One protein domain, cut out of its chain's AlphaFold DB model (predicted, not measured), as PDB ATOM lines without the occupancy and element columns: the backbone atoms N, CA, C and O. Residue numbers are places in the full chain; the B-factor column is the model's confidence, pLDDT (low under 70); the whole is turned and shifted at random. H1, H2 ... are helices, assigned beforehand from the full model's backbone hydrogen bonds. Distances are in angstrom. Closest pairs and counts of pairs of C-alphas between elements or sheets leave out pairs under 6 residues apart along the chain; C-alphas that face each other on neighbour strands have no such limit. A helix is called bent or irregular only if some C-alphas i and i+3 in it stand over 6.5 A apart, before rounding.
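What this domain is: This is residues 2 to 146 of the 931 residues of an uncharacterized protein of Candidatus Poribacteria bacterium (UniProt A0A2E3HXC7). Five helices make a curved row in which each packs on the next, in the order H1, H2, the first arm of H4, H3 and H5, while a long loop, residues 99 to 133, lengthens the body at one end, beyond the second arm of H4. H2 lies side by side with H4a, the first arm of the long bent helix H4, whose second arm H4b runs on past the end of H2; H3 folds back along H4a, H5 covers the beginning of H3, and the short H1 sits on the outside of H2. The printed part has 145 residues, with five named helices in the order H1 to H5 and no named strand; the class is all helix, and the helices hold 73 of the residues. It is compact, with a radius of gyration of the C-alphas of 16.3 A, in an elongated outline spanning 52 by 30 by 27 A.

How they stand to each other: H1, residues 10 to 17, touches H2, residues 34 to 47, and the two form a helical hairpin. Their closest C-alphas are those of Leu 10 and Leu 41, 7.2 A apart; they run opposite ways at a steep tilt of 36 degrees, only just steep, and H2 touches H1 with residues 37 to 41 alone. H4, residues 75 to 98, was assigned as one helix by its hydrogen bonds, but it is bent: C-alphas 88 and 91 are 6.7 A apart. Its arms are H4a, residues 75 to 88, and H4b, residues 91 to 98, which stand at a shallow tilt of 24 degrees. H2 and H4a touch with 26 pairs of C-alphas within 8 A, run the same way at a shallow tilt of 16 degrees, and come closest at the C-alphas of Arg 42 and Gly 87, 4.4 A apart. H2 only just touches H4b, with 3 pairs within 8 A and residues 46 to 47 alone; the C-alphas of Ala 46 and Arg 92 are closest, at 5.3 A. H3, residues 56 to 69, forms a helical hairpin with H4a at a shallow tilt of 27 degrees, opposite ways; their closest C-alphas are those of Trp 60 and Leu 81, 6.8 A apart. H5, residues 134 to 146, touches H3 and runs the same way at a shallow tilt of 17 degrees, with the C-alphas of Trp 57 and Gly 140 closest at 5.0 A. H4a and H5 are close but not clearly touching, with Phe 85 and Arg 144 closest at 7.7 A between C-alphas. Among the pairs that are apart are H1 and H5, and H2 and H5. In H1, H2, H4a and H4b every O i to N i+4 pair is within hydrogen-bond range; in H3 it is 9 of 10, and in H5 3 of 9, beside 7 of 10 O i to N i+3 pairs.

Where its parts are: H1 begins with C-alpha 10 at (250.568, 219.780, 238.601). H2 measures 19.9 A from first to last C-alpha, H3 21.3 A, H4a 20.1 A and H5 20.4 A; the shorter H1 and H4b measure 10.8 A and 10.4 A. H4a begins with C-alpha 75 at (248.048, 211.215, 256.259). H5 is irregular, with C-alphas 139 and 142 7.4 A apart, and ends with C-alpha 146 at (258.298, 224.550, 258.437).

The domain as a whole: The two C-alphas farthest apart are those of Gln 30 and Ser 121, at 52.7 A. The printed part has no cut. The links from H1 to H2, 16 residues, and from H4 to H5, 35 residues, are long; that from H2 to H3 is short, and that from H3 to H4 is tight. The mean pLDDT of the printed part is 76.2; residues 2 to 24, residue 26, residues 113 to 124 and residue 135 are under 70.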
ATOM      1  N   THR A   2     261.645 233.165 223.517       20.09
ATOM      2  CA  THR A   2     260.283 232.845 223.949       20.09
ATOM      3  C   THR A   2     260.220 232.672 225.467       20.09
ATOM      4  O   THR A   2     260.872 231.783 226.012       20.09
ATOM      5  N   LYS A   3     259.442 233.516 226.156       21.75
ATOM      6  CA  LYS A   3     259.036 233.278 227.547       21.75
ATOM      7  C   LYS A   3     258.010 232.146 227.540       21.75
ATOM      8  O   LYS A   3     256.822 232.395 227.400       21.75
ATOM      9  N   LEU A   4     258.487 230.910 227.643       21.72
ATOM     10  CA  LEU A   4     257.656 229.794 228.077       21.72
ATOM     11  C   LEU A   4     257.257 230.083 229.524       21.72
ATOM     12  O   LEU A   4     258.106 230.066 230.415       21.72
ATOM     13  N   THR A   5     255.986 230.390 229.757       23.34
ATOM     14  CA  THR A   5     255.392 230.269 231.087       23.34
ATOM     15  C   THR A   5     255.595 228.812 231.514       23.34
ATOM     16  O   THR A   5     255.216 227.919 230.751       23.34
ATOM     17  N   PRO A   6     256.248 228.518 232.651       27.83
ATOM     18  CA  PRO A   6     256.412 227.139 233.069       27.83
ATOM     19  C   PRO A   6     255.021 226.587 233.373       27.83
ATOM     20  O   PRO A   6     254.332 227.065 234.272       27.83
ATOM     21  N   ILE A   7     254.591 225.599 232.589       32.59
ATOM     22  CA  ILE A   7     253.459 224.749 232.943       32.59
ATOM     23  C   ILE A   7     253.820 224.142 234.300       32.59
ATOM     24  O   ILE A   7     254.809 223.412 234.408       32.59
ATOM     25  N   CYS A   8     253.069 224.502 235.344       38.62
ATOM     26  CA  CYS A   8     253.224 223.906 236.663       38.62
ATOM     27  C   CYS A   8     253.102 222.378 236.499       38.62
ATOM     28  O   CYS A   8     252.137 221.936 235.865       38.62
ATOM     29  N   PRO A   9     254.028 221.561 237.035       38.34
ATOM     30  CA  PRO A   9     253.995 220.108 236.848       38.34
ATOM     31  C   PRO A   9     252.644 219.475 237.252       38.34
ATOM     32  O   PRO A   9     252.214 218.478 236.680       38.34
ATOM     33  N   LEU A  10     251.907 220.141 238.146       41.00
ATOM     34  CA  LEU A  10     250.568 219.780 238.601       41.00
ATOM     35  C   LEU A  10     249.432 219.898 237.577       41.00
ATOM     36  O   LEU A  10     248.472 219.136 237.696       41.00
ATOM     37  N   MET A  11     249.529 220.750 236.547       39.34
ATOM     38  CA  MET A  11     248.483 220.815 235.508       39.34
ATOM     39  C   MET A  11     248.331 219.479 234.763       39.34
ATOM     40  O   MET A  11     247.250 219.158 234.273       39.34
ATOM     41  N   LEU A  12     249.394 218.664 234.717       39.28
ATOM     42  CA  LEU A  12     249.349 217.334 234.111       39.28
ATOM     43  C   LEU A  12     248.787 216.257 235.058       39.28
ATOM     44  O   LEU A  12     248.174 215.298 234.602       39.28
ATOM     45  N   VAL A  13     248.980 216.399 236.375       40.34
ATOM     46  CA  VAL A  13     248.366 215.503 237.377       40.34
ATOM     47  C   VAL A  13     246.857 215.727 237.421       40.34
ATOM     48  O   VAL A  13     246.092 214.766 237.404       40.34
ATOM     49  N   ALA A  14     246.432 216.992 237.400       39.88
ATOM     50  CA  ALA A  14     245.026 217.363 237.313       39.88
ATOM     51  C   ALA A  14     244.383 216.826 236.020       39.88
ATOM     52  O   ALA A  14     243.317 216.217 236.081       39.88
ATOM     53  N   SER A  15     245.065 216.925 234.870       38.22
ATOM     54  CA  SER A  15     244.535 216.418 233.594       38.22
ATOM     55  C   SER A  15     244.500 214.887 233.482       38.22
ATOM     56  O   SER A  15     243.591 214.352 232.848       38.22
ATOM     57  N   LEU A  16     245.415 214.162 234.141       37.16
ATOM     58  CA  LEU A  16     245.408 212.690 234.192       37.16
ATOM     59  C   LEU A  16     244.319 212.111 235.116       37.16
ATOM     60  O   LEU A  16     243.930 210.958 234.934       37.16
ATOM     61  N   PHE A  17     243.811 212.898 236.074       39.81
ATOM     62  CA  PHE A  17     242.778 212.476 237.033       39.81
ATOM     63  C   PHE A  17     241.446 213.247 236.926       39.81
ATOM     64  O   PHE A  17     240.546 213.006 237.726       39.81
ATOM     65  N   GLY A  18     241.284 214.119 235.924       26.42
ATOM     66  CA  GLY A  18     240.013 214.788 235.610       26.42
ATOM     67  C   GLY A  18     239.679 216.034 236.446       26.42
ATOM     68  O   GLY A  18     238.501 216.346 236.605       26.42
ATOM     69  N   PHE A  19     240.679 216.747 236.972       31.53
ATOM     70  CA  PHE A  19     240.512 217.959 237.788       31.53
ATOM     71  C   PHE A  19     240.909 219.247 237.041       31.53
ATOM     72  O   PHE A  19     241.674 219.204 236.076       31.53
ATOM     73  N   SER A  20     240.379 220.393 237.493       33.94
ATOM     74  CA  SER A  20     240.746 221.734 237.008       33.94
ATOM     75  C   SER A  20     242.178 222.122 237.414       33.94
ATOM     76  O   SER A  20     242.793 221.456 238.243       33.94
ATOM     77  N   GLU A  21     242.712 223.193 236.814       39.97
ATOM     78  CA  GLU A  21     244.107 223.689 236.844       39.97
ATOM     79  C   GLU A  21     244.706 224.046 238.237       39.97
ATOM     80  O   GLU A  21     245.663 224.818 238.318       39.97
ATOM     81  N   GLN A  22     244.186 223.522 239.355       48.22
ATOM     82  CA  GLN A  22     244.673 223.838 240.704       48.22
ATOM     83  C   GLN A  22     245.883 222.976 241.133       48.22
ATOM     84  O   GLN A  22     245.819 221.746 241.073       48.22
ATOM     85  N   PRO A  23     246.976 223.589 241.638       55.12
ATOM     86  CA  PRO A  23     248.177 222.872 242.074       55.12
ATOM     87  C   PRO A  23     248.070 222.176 243.448       55.12
ATOM     88  O   PRO A  23     248.857 221.277 243.731       55.12
ATOM     89  N   VAL A  24     247.123 222.537 244.321       68.94
ATOM     90  CA  VAL A  24     246.953 221.914 245.654       68.94
ATOM     91  C   VAL A  24     245.463 221.743 245.974       68.94
ATOM     92  O   VAL A  24     244.664 222.638 245.703       68.94
ATOM     93  N   LEU A  25     245.084 220.590 246.537       71.12
ATOM     94  CA  LEU A  25     243.687 220.203 246.784       71.12
ATOM     95  C   LEU A  25     243.276 220.382 248.262       71.12
ATOM     96  O   LEU A  25     244.087 220.199 249.174       71.12
ATOM     97  N   ASP A  26     241.987 220.671 248.499       67.75
ATOM     98  CA  ASP A  26     241.386 220.820 249.849       67.75
ATOM     99  C   ASP A  26     241.427 219.539 250.689       67.75
ATOM    100  O   ASP A  26     241.352 219.567 251.909       67.75
ATOM    101  N   SER A  27     241.556 218.395 250.034       74.31
ATOM    102  CA  SER A  27     241.808 217.107 250.660       74.31
ATOM    103  C   SER A  27     242.517 216.219 249.649       74.31
ATOM    104  O   SER A  27     242.421 216.435 248.436       74.31
ATOM    105  N   TYR A  28     243.257 215.238 250.153       81.19
ATOM    106  CA  TYR A  28     243.810 214.153 249.350       81.19
ATOM    107  C   TYR A  28     243.187 212.799 249.723       81.19
ATOM    108  O   TYR A  28     243.611 211.763 249.207       81.19
ATOM    109  N   GLU A  29     242.168 212.773 250.582       78.31
ATOM    110  CA  GLU A  29     241.455 211.546 250.961       78.31
ATOM    111  C   GLU A  29     240.719 210.909 249.774       78.31
ATOM    112  O   GLU A  29     240.541 209.693 249.747       78.31
ATOM    113  N   GLN A  30     240.356 211.689 248.744       72.88
ATOM    114  CA  GLN A  30     239.697 211.149 247.549       72.88
ATOM    115  C   GLN A  30     240.591 210.244 246.684       72.88
ATOM    116  O   GLN A  30     240.083 209.555 245.796       72.88
ATOM    117  N   PHE A  31     241.910 210.225 246.899       73.31
ATOM    118  CA  PHE A  31     242.808 209.373 246.123       73.31
ATOM    119  C   PHE A  31     242.812 207.946 246.670       73.31
ATOM    120  O   PHE A  31     243.443 207.655 247.683       73.31
ATOM    121  N   GLY A  32     242.190 207.023 245.928       73.44
ATOM    122  CA  GLY A  32     242.225 205.591 246.248       73.44
ATOM    123  C   GLY A  32     243.636 204.977 246.243       73.44
ATOM    124  O   GLY A  32     243.848 203.948 246.878       73.44
ATOM    125  N   ASN A  33     244.605 205.608 245.563       86.62
ATOM    126  CA  ASN A  33     246.030 205.264 245.617       86.62
ATOM    127  C   ASN A  33     246.898 206.533 245.714       86.62
ATOM    128  O   ASN A  33     247.440 207.024 244.721       86.62
ATOM    129  N   ILE A  34     247.015 207.072 246.928       90.06
ATOM    130  CA  ILE A  34     247.820 208.269 247.205       90.06
ATOM    131  C   ILE A  34     249.313 208.078 246.900       90.06
ATOM    132  O   ILE A  34     249.983 209.034 246.516       90.06
ATOM    133  N   ASP A  35     249.845 206.861 247.026       91.50
ATOM    134  CA  ASP A  35     251.278 206.604 246.843       91.50
ATOM    135  C   ASP A  35     251.695 206.820 245.382       91.50
ATOM    136  O   ASP A  35     252.729 207.432 245.117       91.50
ATOM    137  N   GLN A  36     250.840 206.426 244.433       89.50
ATOM    138  CA  GLN A  36     251.045 206.707 243.012       89.50
ATOM    139  C   GLN A  36     251.011 208.215 242.712       89.50
ATOM    140  O   GLN A  36     251.833 208.715 241.941       89.50
ATOM    141  N   ALA A  37     250.071 208.951 243.316       87.12
ATOM    142  CA  ALA A  37     249.973 210.400 243.140       87.12
ATOM    143  C   ALA A  37     251.209 211.119 243.710       87.12
ATOM    144  O   ALA A  37     251.780 211.991 243.050       87.12
ATOM    145  N   ALA A  38     251.666 210.701 244.892       91.94
ATOM    146  CA  ALA A  38     252.869 211.208 245.541       91.94
ATOM    147  C   ALA A  38     254.137 210.914 244.716       91.94
ATOM    148  O   ALA A  38     254.970 211.803 244.523       91.94
ATOM    149  N   GLU A  39     254.284 209.702 244.174       93.31
ATOM    150  CA  GLU A  39     255.417 209.346 243.311       93.31
ATOM    151  C   GLU A  39     255.448 210.199 242.036       93.31
ATOM    152  O   GLU A  39     256.498 210.738 241.670       93.31
ATOM    153  N   MET A  40     254.291 210.391 241.396       89.62
ATOM    154  CA  MET A  40     254.189 211.199 240.185       89.62
ATOM    155  C   MET A  40     254.503 212.677 240.454       89.62
ATOM    156  O   MET A  40     255.287 213.270 239.712       89.62
ATOM    157  N   LEU A  41     253.974 213.245 241.542       89.75
ATOM    158  CA  LEU A  41     254.281 214.610 241.973       89.75
ATOM    159  C   LEU A  41     255.782 214.799 242.220       89.75
ATOM    160  O   LEU A  41     256.379 215.750 241.709       89.75
ATOM    161  N   ARG A  42     256.405 213.887 242.979       94.50
ATOM    162  CA  ARG A  42     257.845 213.930 243.272       94.50
ATOM    163  C   ARG A  42     258.664 213.918 241.984       94.50
ATOM    164  O   ARG A  42     259.521 214.784 241.801       94.50
ATOM    165  N   LYS A  43     258.369 212.969 241.088       91.25
ATOM    166  CA  LYS A  43     259.060 212.811 239.805       91.25
ATOM    167  C   LYS A  43     258.950 214.072 238.950       91.25
ATOM    168  O   LYS A  43     259.964 214.611 238.522       91.25
ATOM    169  N   GLN A  44     257.737 214.576 238.750       87.31
ATOM    170  CA  GLN A  44     257.498 215.749 237.911       87.31
ATOM    171  C   GLN A  44     258.148 217.020 238.474       87.31
ATOM    172  O   GLN A  44     258.704 217.817 237.723       87.31
ATOM    173  N   THR A  45     258.121 217.193 239.796       88.00
ATOM    174  CA  THR A  45     258.774 218.329 240.465       88.00
ATOM    175  C   THR A  45     260.300 218.273 240.300       88.00
ATOM    176  O   THR A  45     260.945 219.299 240.058       88.00
ATOM    177  N   ALA A  46     260.884 217.073 240.385       88.62
ATOM    178  CA  ALA A  46     262.315 216.852 240.185       88.62
ATOM    179  C   ALA A  46     262.748 217.057 238.720       88.62
ATOM    180  O   ALA A  46     263.777 217.677 238.466       88.62
ATOM    181  N   GLU A  47     261.954 216.574 237.760       86.94
ATOM    182  CA  GLU A  47     262.252 216.634 236.318       86.94
ATOM    183  C   GLU A  47     261.955 218.005 235.681       86.94
ATOM    184  O   GLU A  47     262.358 218.266 234.544       86.94
ATOM    185  N   ALA A  48     261.263 218.905 236.389       83.94
ATOM    186  CA  ALA A  48     260.955 220.239 235.887       83.94
ATOM    187  C   ALA A  48     262.237 221.033 235.581       83.94
ATOM    188  O   ALA A  48     263.120 221.176 236.427       83.94
ATOM    189  N   LYS A  49     262.333 221.627 234.385       81.69
ATOM    190  CA  LYS A  49     263.514 222.426 233.994       81.69
ATOM    191  C   LYS A  49     263.751 223.617 234.924       81.69
ATOM    192  O   LYS A  49     264.891 223.943 235.227       81.69
ATOM    193  N   THR A  50     262.673 224.234 235.392       81.69
ATOM    194  CA  THR A  50     262.680 225.377 236.311       81.69
ATOM    195  C   THR A  50     261.634 225.162 237.397       81.69
ATOM    196  O   THR A  50     260.593 224.567 237.128       81.69
ATOM    197  N   HIS A  51     261.892 225.679 238.595       82.62
ATOM    198  CA  HIS A  51     261.013 225.602 239.759       82.62
ATOM    199  C   HIS A  51     261.027 226.919 240.530       82.62
ATOM    200  O   HIS A  51     262.104 227.359 240.937       82.62
ATOM    201  N   SER A  52     259.867 227.540 240.785       83.62
ATOM    202  CA  SER A  52     259.882 228.775 241.569       83.62
ATOM    203  C   SER A  52     260.176 228.490 243.038       83.62
ATOM    204  O   SER A  52     259.432 227.808 243.743       83.62
ATOM    205  N   PHE A  53     261.235 229.106 243.557       84.62
ATOM    206  CA  PHE A  53     261.517 229.103 244.999       84.62
ATOM    207  C   PHE A  53     260.749 230.199 245.753       84.62
ATOM    208  O   PHE A  53     260.911 230.339 246.965       84.62
ATOM    209  N   SER A  54     259.907 230.967 245.059       83.19
ATOM    210  CA  SER A  54     259.153 232.083 245.628       83.19
ATOM    211  C   SER A  54     257.715 231.680 245.999       83.19
ATOM    212  O   SER A  54     257.516 230.969 246.981       83.19
ATOM    213  N   ARG A  55     256.719 232.137 245.232       77.88
ATOM    214  CA  ARG A  55     255.283 232.043 245.538       77.88
ATOM    215  C   ARG A  55     254.718 230.629 245.464       77.88
ATOM    216  O   ARG A  55     253.800 230.340 246.220       77.88
ATOM    217  N   ASP A  56     255.296 229.751 244.646       82.25
ATOM    218  CA  ASP A  56     254.834 228.361 244.498       82.25
ATOM    219  C   ASP A  56     254.884 227.574 245.817       82.25
ATOM    220  O   ASP A  56     254.235 226.546 245.950       82.25
ATOM    221  N   TRP A  57     255.646 228.041 246.812       88.38
ATOM    222  CA  TRP A  57     255.717 227.423 248.136       88.38
ATOM    223  C   TRP A  57     254.581 227.827 249.087       88.38
ATOM    224  O   TRP A  57     254.394 227.146 250.092       88.38
ATOM    225  N   PHE A  58     253.824 228.892 248.794       86.19
ATOM    226  CA  PHE A  58     252.748 229.361 249.677       86.19
ATOM    227  C   PHE A  58     251.614 228.342 249.778       86.19
ATOM    228  O   PHE A  58     251.145 228.058 250.874       86.19
ATOM    229  N   ASP A  59     251.233 227.715 248.665       84.38
ATOM    230  CA  ASP A  59     250.166 226.712 248.682       84.38
ATOM    231  C   ASP A  59     250.552 225.486 249.522       84.38
ATOM    232  O   ASP A  59     249.740 224.964 250.280       84.38
ATOM    233  N   TRP A  60     251.820 225.073 249.501       89.88
ATOM    234  CA  TRP A  60     252.301 223.985 250.362       89.88
ATOM    235  C   TRP A  60     252.380 224.381 251.839       89.88
ATOM    236  O   TRP A  60     252.160 223.542 252.711       89.88
ATOM    237  N   GLU A  61     252.652 225.653 252.134       90.25
ATOM    238  CA  GLU A  61     252.580 226.194 253.494       90.25
ATOM    239  C   GLU A  61     251.148 226.130 254.045       90.25
ATOM    240  O   GLU A  61     250.948 225.722 255.190       90.25
ATOM    241  N   PHE A  62     250.139 226.445 253.225       87.62
ATOM    242  CA  PHE A  62     248.735 226.324 253.631       87.62
ATOM    243  C   PHE A  62     248.301 224.883 253.834       87.62
ATOM    244  O   PHE A  62     247.610 224.605 254.814       87.62
ATOM    245  N   LEU A  63     248.751 223.963 252.975       90.12
ATOM    246  CA  LEU A  63     248.490 222.538 253.162       90.12
ATOM    247  C   LEU A  63     249.082 222.042 254.491       90.12
ATOM    248  O   LEU A  63     248.414 221.333 255.242       90.12
ATOM    249  N   LEU A  64     250.311 222.463 254.816       92.75
ATOM    250  CA  LEU A  64     250.935 222.171 256.106       92.75
ATOM    251  C   LEU A  64     250.127 222.753 257.274       92.75
ATOM    252  O   LEU A  64     249.906 222.059 258.267       92.75
ATOM    253  N   ARG A  65     249.696 224.016 257.182       89.75
ATOM    254  CA  ARG A  65     248.923 224.664 258.250       89.75
ATOM    255  C   ARG A  65     247.595 223.948 258.482       89.75
ATOM    256  O   ARG A  65     247.305 223.636 259.635       89.75
ATOM    257  N   ARG A  66     246.859 223.623 257.413       89.62
ATOM    258  CA  ARG A  66     245.628 222.820 257.484       89.62
ATOM    259  C   ARG A  66     245.884 221.505 258.211       89.62
ATOM    260  O   ARG A  66     245.242 221.232 259.218       89.62
ATOM    261  N   TYR A  67     246.880 220.742 257.754       91.88
ATOM    262  CA  TYR A  67     247.257 219.469 258.368       91.88
ATOM    263  C   TYR A  67     247.531 219.611 259.874       91.88
ATOM    264  O   TYR A  67     247.086 218.786 260.670       91.88
ATOM    265  N   ILE A  68     248.237 220.667 260.290       91.69
ATOM    266  CA  ILE A  68     248.520 220.930 261.707       91.69
ATOM    267  C   ILE A  68     247.246 221.269 262.489       91.69
ATOM    268  O   ILE A  68     247.063 220.727 263.583       91.69
ATOM    269  N   ASP A  69     246.405 222.153 261.953       88.31
ATOM    270  CA  ASP A  69     245.207 222.662 262.629       88.31
ATOM    271  C   ASP A  69     244.096 221.610 262.729       88.31
ATOM    272  O   ASP A  69     243.405 221.553 263.743       88.31
ATOM    273  N   GLU A  70     243.997 220.699 261.761       87.75
ATOM    274  CA  GLU A  70     243.097 219.532 261.790       87.75
ATOM    275  C   GLU A  70     243.612 218.401 262.704       87.75
ATOM    276  O   GLU A  70     243.116 217.271 262.694       87.75
ATOM    277  N   GLY A  71     244.634 218.685 263.514       88.81
ATOM    278  CA  GLY A  71     245.178 217.741 264.479       88.81
ATOM    279  C   GLY A  71     246.018 216.633 263.849       88.81
ATOM    280  O   GLY A  71     246.151 215.576 264.464       88.81
ATOM    281  N   ARG A  72     246.611 216.876 262.668       91.94
ATOM    282  CA  ARG A  72     247.550 215.973 261.974       91.94
ATOM    283  C   ARG A  72     246.938 214.636 261.562       91.94
ATOM    284  O   ARG A  72     247.572 213.593 261.688       91.94
ATOM    285  N   ARG A  73     245.680 214.670 261.122       86.81
ATOM    286  CA  ARG A  73     244.901 213.464 260.796       86.81
ATOM    287  C   ARG A  73     244.994 213.060 259.322       86.81
ATOM    288  O   ARG A  73     244.946 211.873 259.032       86.81
ATOM    289  N   ASP A  74     245.157 214.021 258.412       88.56
ATOM    290  CA  ASP A  74     245.253 213.769 256.967       88.56
ATOM    291  C   ASP A  74     246.649 213.226 256.592       88.56
ATOM    292  O   ASP A  74     247.578 213.971 256.260       88.56
ATOM    293  N   GLU A  75     246.811 211.901 256.661       89.81
ATOM    294  CA  GLU A  75     248.048 211.215 256.259       89.81
ATOM    295  C   GLU A  75     248.377 211.420 254.769       89.81
ATOM    296  O   GLU A  75     249.551 211.403 254.378       89.81
ATOM    297  N   ASN A  76     247.365 211.653 253.927       92.06
ATOM    298  CA  ASN A  76     247.561 211.848 252.496       92.06
ATOM    299  C   ASN A  76     248.187 213.220 252.211       92.06
ATOM    300  O   ASN A  76     249.134 213.301 251.422       92.06
ATOM    301  N   ALA A  77     247.754 214.280 252.900       91.69
ATOM    302  CA  ALA A  77     248.415 215.586 252.847       91.69
ATOM    303  C   ALA A  77     249.891 215.493 253.258       91.69
ATOM    304  O   ALA A  77     250.758 216.041 252.571       91.69
ATOM    305  N   LEU A  78     250.200 214.745 254.324       94.56
ATOM    306  CA  LEU A  78     251.580 214.535 254.770       94.56
ATOM    307  C   LEU A  78     252.438 213.850 253.690       94.56
ATOM    308  O   LEU A  78     253.575 214.267 253.447       94.56
ATOM    309  N   LYS A  79     251.894 212.837 253.000       94.75
ATOM    310  CA  LYS A  79     252.575 212.168 251.875       94.75
ATOM    311  C   LYS A  79     252.844 213.122 250.711       94.75
ATOM    312  O   LYS A  79     253.941 213.093 250.151       94.75
ATOM    313  N   MET A  80     251.887 213.985 250.372       94.69
ATOM    314  CA  MET A  80     252.044 214.964 249.290       94.69
ATOM    315  C   MET A  80     253.072 216.047 249.635       94.69
ATOM    316  O   MET A  80     253.934 216.349 248.807       94.69
ATOM    317  N   LEU A  81     253.063 216.554 250.874       95.50
ATOM    318  CA  LEU A  81     254.097 217.461 251.388       95.50
ATOM    319  C   LEU A  81     255.490 216.826 251.290       95.50
ATOM    320  O   LEU A  81     256.429 217.456 250.804       95.50
ATOM    321  N   ALA A  82     255.619 215.559 251.698       97.44
ATOM    322  CA  ALA A  82     256.875 214.822 251.610       97.44
ATOM    323  C   ALA A  82     257.339 214.628 250.158       97.44
ATOM    324  O   ALA A  82     258.521 214.802 249.861       97.44
ATOM    325  N   ALA A  83     256.424 214.275 249.252       96.44
ATOM    326  CA  ALA A  83     256.713 214.081 247.835       96.44
ATOM    327  C   ALA A  83     257.205 215.364 247.162       96.44
ATOM    328  O   ALA A  83     258.270 215.354 246.534       96.44
ATOM    329  N   TYR A  84     256.471 216.465 247.337       95.00
ATOM    330  CA  TYR A  84     256.859 217.762 246.792       95.00
ATOM    331  C   TYR A  84     258.202 218.224 247.358       95.00
ATOM    332  O   TYR A  84     259.102 218.575 246.598       95.00
ATOM    333  N   PHE A  85     258.381 218.148 248.681       97.19
ATOM    334  CA  PHE A  85     259.625 218.552 249.334       97.19
ATOM    335  C   PHE A  85     260.830 217.743 248.832       97.19
ATOM    336  O   PHE A  85     261.864 218.317 248.486       97.19
ATOM    337  N   ARG A  86     260.697 216.413 248.724       97.88
ATOM    338  CA  ARG A  86     261.753 215.538 248.186       97.88
ATOM    339  C   ARG A  86     262.097 215.879 246.736       97.88
ATOM    340  O   ARG A  86     263.281 215.988 246.425       97.88
ATOM    341  N   GLY A  87     261.093 216.086 245.883       95.12
ATOM    342  CA  GLY A  87     261.298 216.420 244.472       95.12
ATOM    343  C   GLY A  87     261.933 217.801 244.276       95.12
ATOM    344  O   GLY A  87     262.937 217.931 243.574       95.12
ATOM    345  N   ALA A  88     261.391 218.825 244.941       93.12
ATOM    346  CA  ALA A  88     261.824 220.216 244.794       93.12
ATOM    347  C   ALA A  88     263.201 220.498 245.412       93.12
ATOM    348  O   ALA A  88     263.898 221.404 244.951       93.12
ATOM    349  N   ILE A  89     263.587 219.752 246.455       95.69
ATOM    350  CA  ILE A  89     264.825 219.993 247.207       95.69
ATOM    351  C   ILE A  89     265.852 218.891 246.970       95.69
ATOM    352  O   ILE A  89     266.921 219.160 246.432       95.69
ATOM    353  N   PHE A  90     265.570 217.652 247.380       97.31
ATOM    354  CA  PHE A  90     266.595 216.605 247.408       97.31
ATOM    355  C   PHE A  90     266.933 216.060 246.033       97.31
ATOM    356  O   PHE A  90     268.110 215.927 245.707       97.31
ATOM    357  N   ASP A  91     265.925 215.728 245.235       96.38
ATOM    358  CA  ASP A  91     266.166 215.131 243.926       96.38
ATOM    359  C   ASP A  91     266.749 216.172 242.971       96.38
ATOM    360  O   ASP A  91     267.753 215.894 242.321       96.38
ATOM    361  N   ARG A  92     266.235 217.409 243.003       93.31
ATOM    362  CA  ARG A  92     266.831 218.539 242.279       93.31
ATOM    363  C   ARG A  92     268.285 218.794 242.685       93.31
ATOM    364  O   ARG A  92     269.137 218.923 241.810       93.31
ATOM    365  N   TYR A  93     268.588 218.812 243.986       95.25
ATOM    366  CA  TYR A  93     269.969 218.945 244.458       95.25
ATOM    367  C   TYR A  93     270.866 217.829 243.917       95.25
ATOM    368  O   TYR A  93     271.950 218.113 243.422       95.25
ATOM    369  N   ARG A  94     270.418 216.568 243.968       95.56
ATOM    370  CA  ARG A  94     271.184 215.421 243.450       95.56
ATOM    371  C   ARG A  94     271.401 215.507 241.940       95.56
ATOM    372  O   ARG A  94     272.479 215.157 241.469       95.56
ATOM    373  N   THR A  95     270.410 215.985 241.188       93.88
ATOM    374  CA  THR A  95     270.556 216.241 239.750       93.88
ATOM    375  C   THR A  95     271.648 217.276 239.495       93.88
ATOM    376  O   THR A  95     272.559 216.995 238.718       93.88
ATOM    377  N   LEU A  96     271.625 218.409 240.200       92.50
ATOM    378  CA  LEU A  96     272.674 219.428 240.092       92.50
ATOM    379  C   LEU A  96     274.036 218.892 240.553       92.50
ATOM    380  O   LEU A  96     275.042 219.101 239.886       92.50
ATOM    381  N   GLU A  97     274.090 218.130 241.647       94.06
ATOM    382  CA  GLU A  97     275.321 217.495 242.137       94.06
ATOM    383  C   GLU A  97     275.915 216.545 241.083       94.06
ATOM    384  O   GLU A  97     277.117 216.593 240.829       94.06
ATOM    385  N   SER A  98     275.081 215.767 240.382       94.06
ATOM    386  CA  SER A  98     275.518 214.894 239.278       94.06
ATOM    387  C   SER A  98     276.044 215.653 238.052       94.06
ATOM    388  O   SER A  98     276.798 215.092 237.258       94.06
ATOM    389  N   GLN A  99     275.665 216.925 237.912       91.44
ATOM    390  CA  GLN A  99     276.116 217.841 236.862       91.44
ATOM    391  C   GLN A  99     277.344 218.664 237.291       91.44
ATOM    392  O   GLN A  99     277.890 219.407 236.482       91.44
ATOM    393  N   GLY A 100     277.806 218.524 238.542       90.38
ATOM    394  CA  GLY A 100     278.875 219.353 239.110       90.38
ATOM    395  C   GLY A 100     278.411 220.739 239.581       90.38
ATOM    396  O   GLY A 100     279.240 221.583 239.897       90.38
ATOM    397  N   GLU A 101     277.099 220.966 239.658       90.81
ATOM    398  CA  GLU A 101     276.456 222.245 239.998       90.81
ATOM    399  C   GLU A 101     275.827 222.235 241.407       90.81
ATOM    400  O   GLU A 101     275.188 223.197 241.824       90.81
ATOM    401  N   GLY A 102     275.996 221.159 242.185       90.19
ATOM    402  CA  GLY A 102     275.376 221.015 243.512       90.19
ATOM    403  C   GLY A 102     275.754 222.130 244.500       90.19
ATOM    404  O   GLY A 102     274.915 222.572 245.286       90.19
ATOM    405  N   GLU A 103     276.986 222.640 244.429       88.69
ATOM    406  CA  GLU A 103     277.457 223.762 245.257       88.69
ATOM    407  C   GLU A 103     276.822 225.106 244.867       88.69
ATOM    408  O   GLU A 103     276.886 226.050 245.645       88.69
ATOM    409  N   MET A 104     276.148 225.178 243.713       88.69
ATOM    410  CA  MET A 104     275.393 226.354 243.272       88.69
ATOM    411  C   MET A 104     273.963 226.377 243.825       88.69
ATOM    412  O   MET A 104     273.303 227.404 243.724       88.69
ATOM    413  N   PHE A 105     273.456 225.278 244.392       92.12
ATOM    414  CA  PHE A 105     272.068 225.196 244.848       92.12
ATOM    415  C   PHE A 105     271.824 226.001 246.134       92.12
ATOM    416  O   PHE A 105     272.562 225.861 247.109       92.12
ATOM    417  N   TYR A 106     270.756 226.799 246.175       91.88
ATOM    418  CA  TYR A 106     270.380 227.574 247.358       91.88
ATOM    419  C   TYR A 106     268.866 227.699 247.538       91.88
ATOM    420  O   TYR A 106     268.093 227.735 246.581       91.88
ATOM    421  N   ILE A 107     268.432 227.799 248.800       93.12
ATOM    422  CA  ILE A 107     267.003 227.782 249.172       93.12
ATOM    423  C   ILE A 107     266.533 229.007 249.976       93.12
ATOM    424  O   ILE A 107     265.393 229.026 250.449       93.12
ATOM    425  N   PHE A 108     267.371 230.034 250.134       91.88
ATOM    426  CA  PHE A 108     267.026 231.316 250.774       91.88
ATOM    427  C   PHE A 108     267.134 232.481 249.779       91.88
ATOM    428  O   PHE A 108     267.399 232.278 248.596       91.88
ATOM    429  N   ASN A 109     266.900 233.706 250.257       87.31
ATOM    430  CA  ASN A 109     267.306 234.907 249.531       87.31
ATOM    431  C   ASN A 109     268.827 234.898 249.300       87.31
ATOM    432  O   ASN A 109     269.561 234.331 250.106       87.31
ATOM    433  N   THR A 110     269.291 235.571 248.251       82.56
ATOM    434  CA  THR A 110     270.716 235.698 247.940       82.56
ATOM    435  C   THR A 110     271.114 237.155 247.689       82.56
ATOM    436  O   THR A 110     270.305 237.960 247.229       82.56
ATOM    437  N   SER A 111     272.371 237.488 247.986       77.06
ATOM    438  CA  SER A 111     273.032 238.740 247.592       77.06
ATOM    439  C   SER A 111     273.654 238.675 246.186       77.06
ATOM    440  O   SER A 111     274.402 239.572 245.805       77.06
ATOM    441  N   MET A 112     273.398 237.606 245.425       73.19
ATOM    442  CA  MET A 112     273.922 237.405 244.073       73.19
ATOM    443  C   MET A 112     272.993 238.028 243.019       73.19
ATOM    444  O   MET A 112     271.781 237.822 243.027       73.19
ATOM    445  N   ASP A 113     273.575 238.770 242.084       56.47
ATOM    446  CA  ASP A 113     272.908 239.747 241.214       56.47
ATOM    447  C   ASP A 113     272.315 239.125 239.933       56.47
ATOM    448  O   ASP A 113     271.824 239.837 239.063       56.47
ATOM    449  N   GLY A 114     272.392 237.802 239.760       50.97
ATOM    450  CA  GLY A 114     272.035 237.123 238.503       50.97
ATOM    451  C   GLY A 114     272.974 237.427 237.323       50.97
ATOM    452  O   GLY A 114     272.834 236.821 236.262       50.97
ATOM    453  N   GLU A 115     273.945 238.326 237.496       47.50
ATOM    454  CA  GLU A 115     275.069 238.506 236.580       47.50
ATOM    455  C   GLU A 115     276.057 237.337 236.692       47.50
ATOM    456  O   GLU A 115     276.067 236.596 237.681       47.50
ATOM    457  N   ALA A 116     276.900 237.163 235.670       42.94
ATOM    458  CA  ALA A 116     277.961 236.162 235.642       42.94
ATOM    459  C   ALA A 116     279.022 236.456 236.719       42.94
ATOM    460  O   ALA A 116     280.104 236.959 236.434       42.94
ATOM    461  N   LYS A 117     278.721 236.144 237.980       43.72
ATOM    462  CA  LYS A 117     279.737 236.032 239.018       43.72
ATOM    463  C   LYS A 117     280.439 234.702 238.804       43.72
ATOM    464  O   LYS A 117     279.834 233.649 238.972       43.72
ATOM    465  N   SER A 118     281.705 234.767 238.404       39.50
ATOM    466  CA  SER A 118     282.593 233.612 238.316       39.50
ATOM    467  C   SER A 118     282.664 232.927 239.681       39.50
ATOM    468  O   SER A 118     283.377 233.386 240.576       39.50
ATOM    469  N   TRP A 119     281.887 231.862 239.865       40.53
ATOM    470  CA  TRP A 119     282.011 231.000 241.029       40.53
ATOM    471  C   TRP A 119     283.206 230.078 240.791       40.53
ATOM    472  O   TRP A 119     283.150 229.181 239.955       40.53
ATOM    473  N   GLY A 120     284.334 230.377 241.437       48.94
ATOM    474  CA  GLY A 120     285.614 229.765 241.086       48.94
ATOM    475  C   GLY A 120     286.115 230.176 239.693       48.94
ATOM    476  O   GLY A 120     285.469 230.899 238.935       48.94
ATOM    477  N   SER A 121     287.311 229.716 239.336       38.88
ATOM    478  CA  SER A 121     287.984 229.987 238.055       38.88
ATOM    479  C   SER A 121     287.290 229.382 236.814       38.88
ATOM    480  O   SER A 121     287.903 229.324 235.750       38.88
ATOM    481  N   SER A 122     286.038 228.919 236.924       53.47
ATOM    482  CA  SER A 122     285.314 228.146 235.902       53.47
ATOM    483  C   SER A 122     284.343 228.954 235.028       53.47
ATOM    484  O   SER A 122     283.952 228.464 233.973       53.47
ATOM    485  N   GLY A 123     283.961 230.180 235.412       56.38
ATOM    486  CA  GLY A 123     283.097 231.042 234.585       56.38
ATOM    487  C   GLY A 123     281.616 230.627 234.486       56.38
ATOM    488  O   GLY A 123     280.929 231.078 233.571       56.38
ATOM    489  N   THR A 124     281.107 229.791 235.398       60.91
ATOM    490  CA  THR A 124     279.698 229.337 235.420       60.91
ATOM    491  C   THR A 124     278.732 230.432 235.910       60.91
ATOM    492  O   THR A 124     279.073 231.198 236.809       60.91
ATOM    493  N   VAL A 125     277.512 230.504 235.349       70.25
ATOM    494  CA  VAL A 125     276.486 231.531 235.653       70.25
ATOM    495  C   VAL A 125     275.336 230.940 236.476       70.25
ATOM    496  O   VAL A 125     274.825 229.868 236.155       70.25
ATOM    497  N   PHE A 126     274.882 231.647 237.516       76.38
ATOM    498  CA  PHE A 126     273.704 231.239 238.284       76.38
ATOM    499  C   PHE A 126     272.419 231.374 237.466       76.38
ATOM    500  O   PHE A 126     272.092 232.451 236.973       76.38
ATOM    501  N   LEU A 127     271.650 230.290 237.384       79.00
ATOM    502  CA  LEU A 127     270.372 230.265 236.693       79.00
ATOM    503  C   LEU A 127     269.217 230.367 237.697       79.00
ATOM    504  O   LEU A 127     269.074 229.543 238.607       79.00
ATOM    505  N   HIS A 128     268.389 231.398 237.512       76.75
ATOM    506  CA  HIS A 128     267.168 231.615 238.287       76.75
ATOM    507  C   HIS A 128     266.188 230.448 238.100       76.75
ATOM    508  O   HIS A 128     266.033 229.941 236.991       76.75
ATOM    509  N   ASP A 129     265.542 230.024 239.187       79.69
ATOM    510  CA  ASP A 129     264.626 228.876 239.282       79.69
ATOM    511  C   ASP A 129     265.241 227.516 238.892       79.69
ATOM    512  O   ASP A 129     264.548 226.501 238.846       79.69
ATOM    513  N   VAL A 130     266.554 227.460 238.660       84.56
ATOM    514  CA  VAL A 130     267.313 226.215 238.467       84.56
ATOM    515  C   VAL A 130     268.131 225.931 239.720       84.56
ATOM    516  O   VAL A 130     267.890 224.933 240.399       84.56
ATOM    517  N   HIS A 131     269.038 226.852 240.064       87.81
ATOM    518  CA  HIS A 131     269.876 226.769 241.262       87.81
ATOM    519  C   HIS A 131     269.173 227.321 242.511       87.81
ATOM    520  O   HIS A 131     269.480 226.912 243.624       87.81
ATOM    521  N   GLY A 132     268.231 228.246 242.327       84.06
ATOM    522  CA  GLY A 132     267.470 228.913 243.383       84.06
ATOM    523  C   GLY A 132     266.693 230.111 242.820       84.06
ATOM    524  O   GLY A 132     266.794 230.415 241.633       84.06
ATOM    525  N   GLY A 133     265.897 230.799 243.643       73.94
ATOM    526  CA  GLY A 133     264.949 231.833 243.173       73.94
ATOM    527  C   GLY A 133     265.443 233.284 243.199       73.94
ATOM    528  O   GLY A 133     264.621 234.198 243.271       73.94
ATOM    529  N   GLY A 134     266.755 233.533 243.251       76.44
ATOM    530  CA  GLY A 134     267.317 234.886 243.329       76.44
ATOM    531  C   GLY A 134     266.805 235.706 244.525       76.44
ATOM    532  O   GLY A 134     266.458 235.163 245.576       76.44
ATOM    533  N   GLY A 135     266.705 237.028 244.341       69.56
ATOM    534  CA  GLY A 135     266.261 237.980 245.371       69.56
ATOM    535  C   GLY A 135     264.838 237.753 245.921       69.56
ATOM    536  O   GLY A 135     264.524 238.128 247.053       69.56
ATOM    537  N   HIS A 136     263.957 237.133 245.126       74.69
ATOM    538  CA  HIS A 136     262.585 236.789 245.532       74.69
ATOM    539  C   HIS A 136     262.447 235.333 246.001       74.69
ATOM    540  O   HIS A 136     261.423 234.960 246.574       74.69
ATOM    541  N   GLY A 137     263.474 234.504 245.802       74.19
ATOM    542  CA  GLY A 137     263.503 233.109 246.230       74.19
ATOM    543  C   GLY A 137     263.392 232.957 247.741       74.19
ATOM    544  O   GLY A 137     262.894 231.944 248.219       74.19
ATOM    545  N   GLY A 138     263.764 233.981 248.514       84.00
ATOM    546  CA  GLY A 138     263.554 233.997 249.959       84.00
ATOM    547  C   GLY A 138     262.083 233.989 250.382       84.00
ATOM    548  O   GLY A 138     261.800 233.563 251.500       84.00
ATOM    549  N   TRP A 139     261.132 234.358 249.516       88.00
ATOM    550  CA  TRP A 139     259.723 234.441 249.908       88.00
ATOM    551  C   TRP A 139     259.134 233.099 250.355       88.00
ATOM    552  O   TRP A 139     258.393 233.064 251.332       88.00
ATOM    553  N   GLY A 140     259.505 231.996 249.702       89.81
ATOM    554  CA  GLY A 140     259.061 230.645 250.068       89.81
ATOM    555  C   GLY A 140     259.920 229.956 251.134       89.81
ATOM    556  O   GLY A 140     259.740 228.768 251.396       89.81
ATOM    557  N   SER A 141     260.914 230.643 251.708       93.69
ATOM    558  CA  SER A 141     261.924 229.990 252.554       93.69
ATOM    559  C   SER A 141     261.392 229.552 253.914       93.69
ATOM    560  O   SER A 141     261.786 228.493 254.393       93.69
ATOM    561  N   HIS A 142     260.464 230.308 254.505       94.88
ATOM    562  CA  HIS A 142     259.797 229.910 255.744       94.88
ATOM    563  C   HIS A 142     259.025 228.595 255.559       94.88
ATOM    564  O   HIS A 142     259.303 227.627 256.262       94.88
ATOM    565  N   ALA A 143     258.190 228.508 254.515       94.50
ATOM    566  CA  ALA A 143     257.451 227.299 254.152       94.50
ATOM    567  C   ALA A 143     258.350 226.055 254.052       94.50
ATOM    568  O   ALA A 143     258.050 225.017 254.638       94.50
ATOM    569  N   ARG A 144     259.499 226.163 253.366       95.44
ATOM    570  CA  ARG A 144     260.483 225.069 253.258       95.44
ATOM    571  C   ARG A 144     260.954 224.574 254.623       95.44
ATOM    572  O   ARG A 144     261.022 223.367 254.849       95.44
ATOM    573  N   MET A 145     261.277 225.498 255.524       97.88
ATOM    574  CA  MET A 145     261.757 225.171 256.865       97.88
ATOM    575  C   MET A 145     260.660 224.541 257.728       97.88
ATOM    576  O   MET A 145     260.917 223.535 258.390       97.88
ATOM    577  N   SER A 146     259.439 225.079 257.683       96.94
ATOM    578  CA  SER A 146     258.298 224.550 258.437       96.94
ATOM    579  C   SER A 146     257.882 223.157 257.954       96.94
ATOM    580  O   SER A 146     257.631 222.276 258.777       96.94
TER     581      SER A 146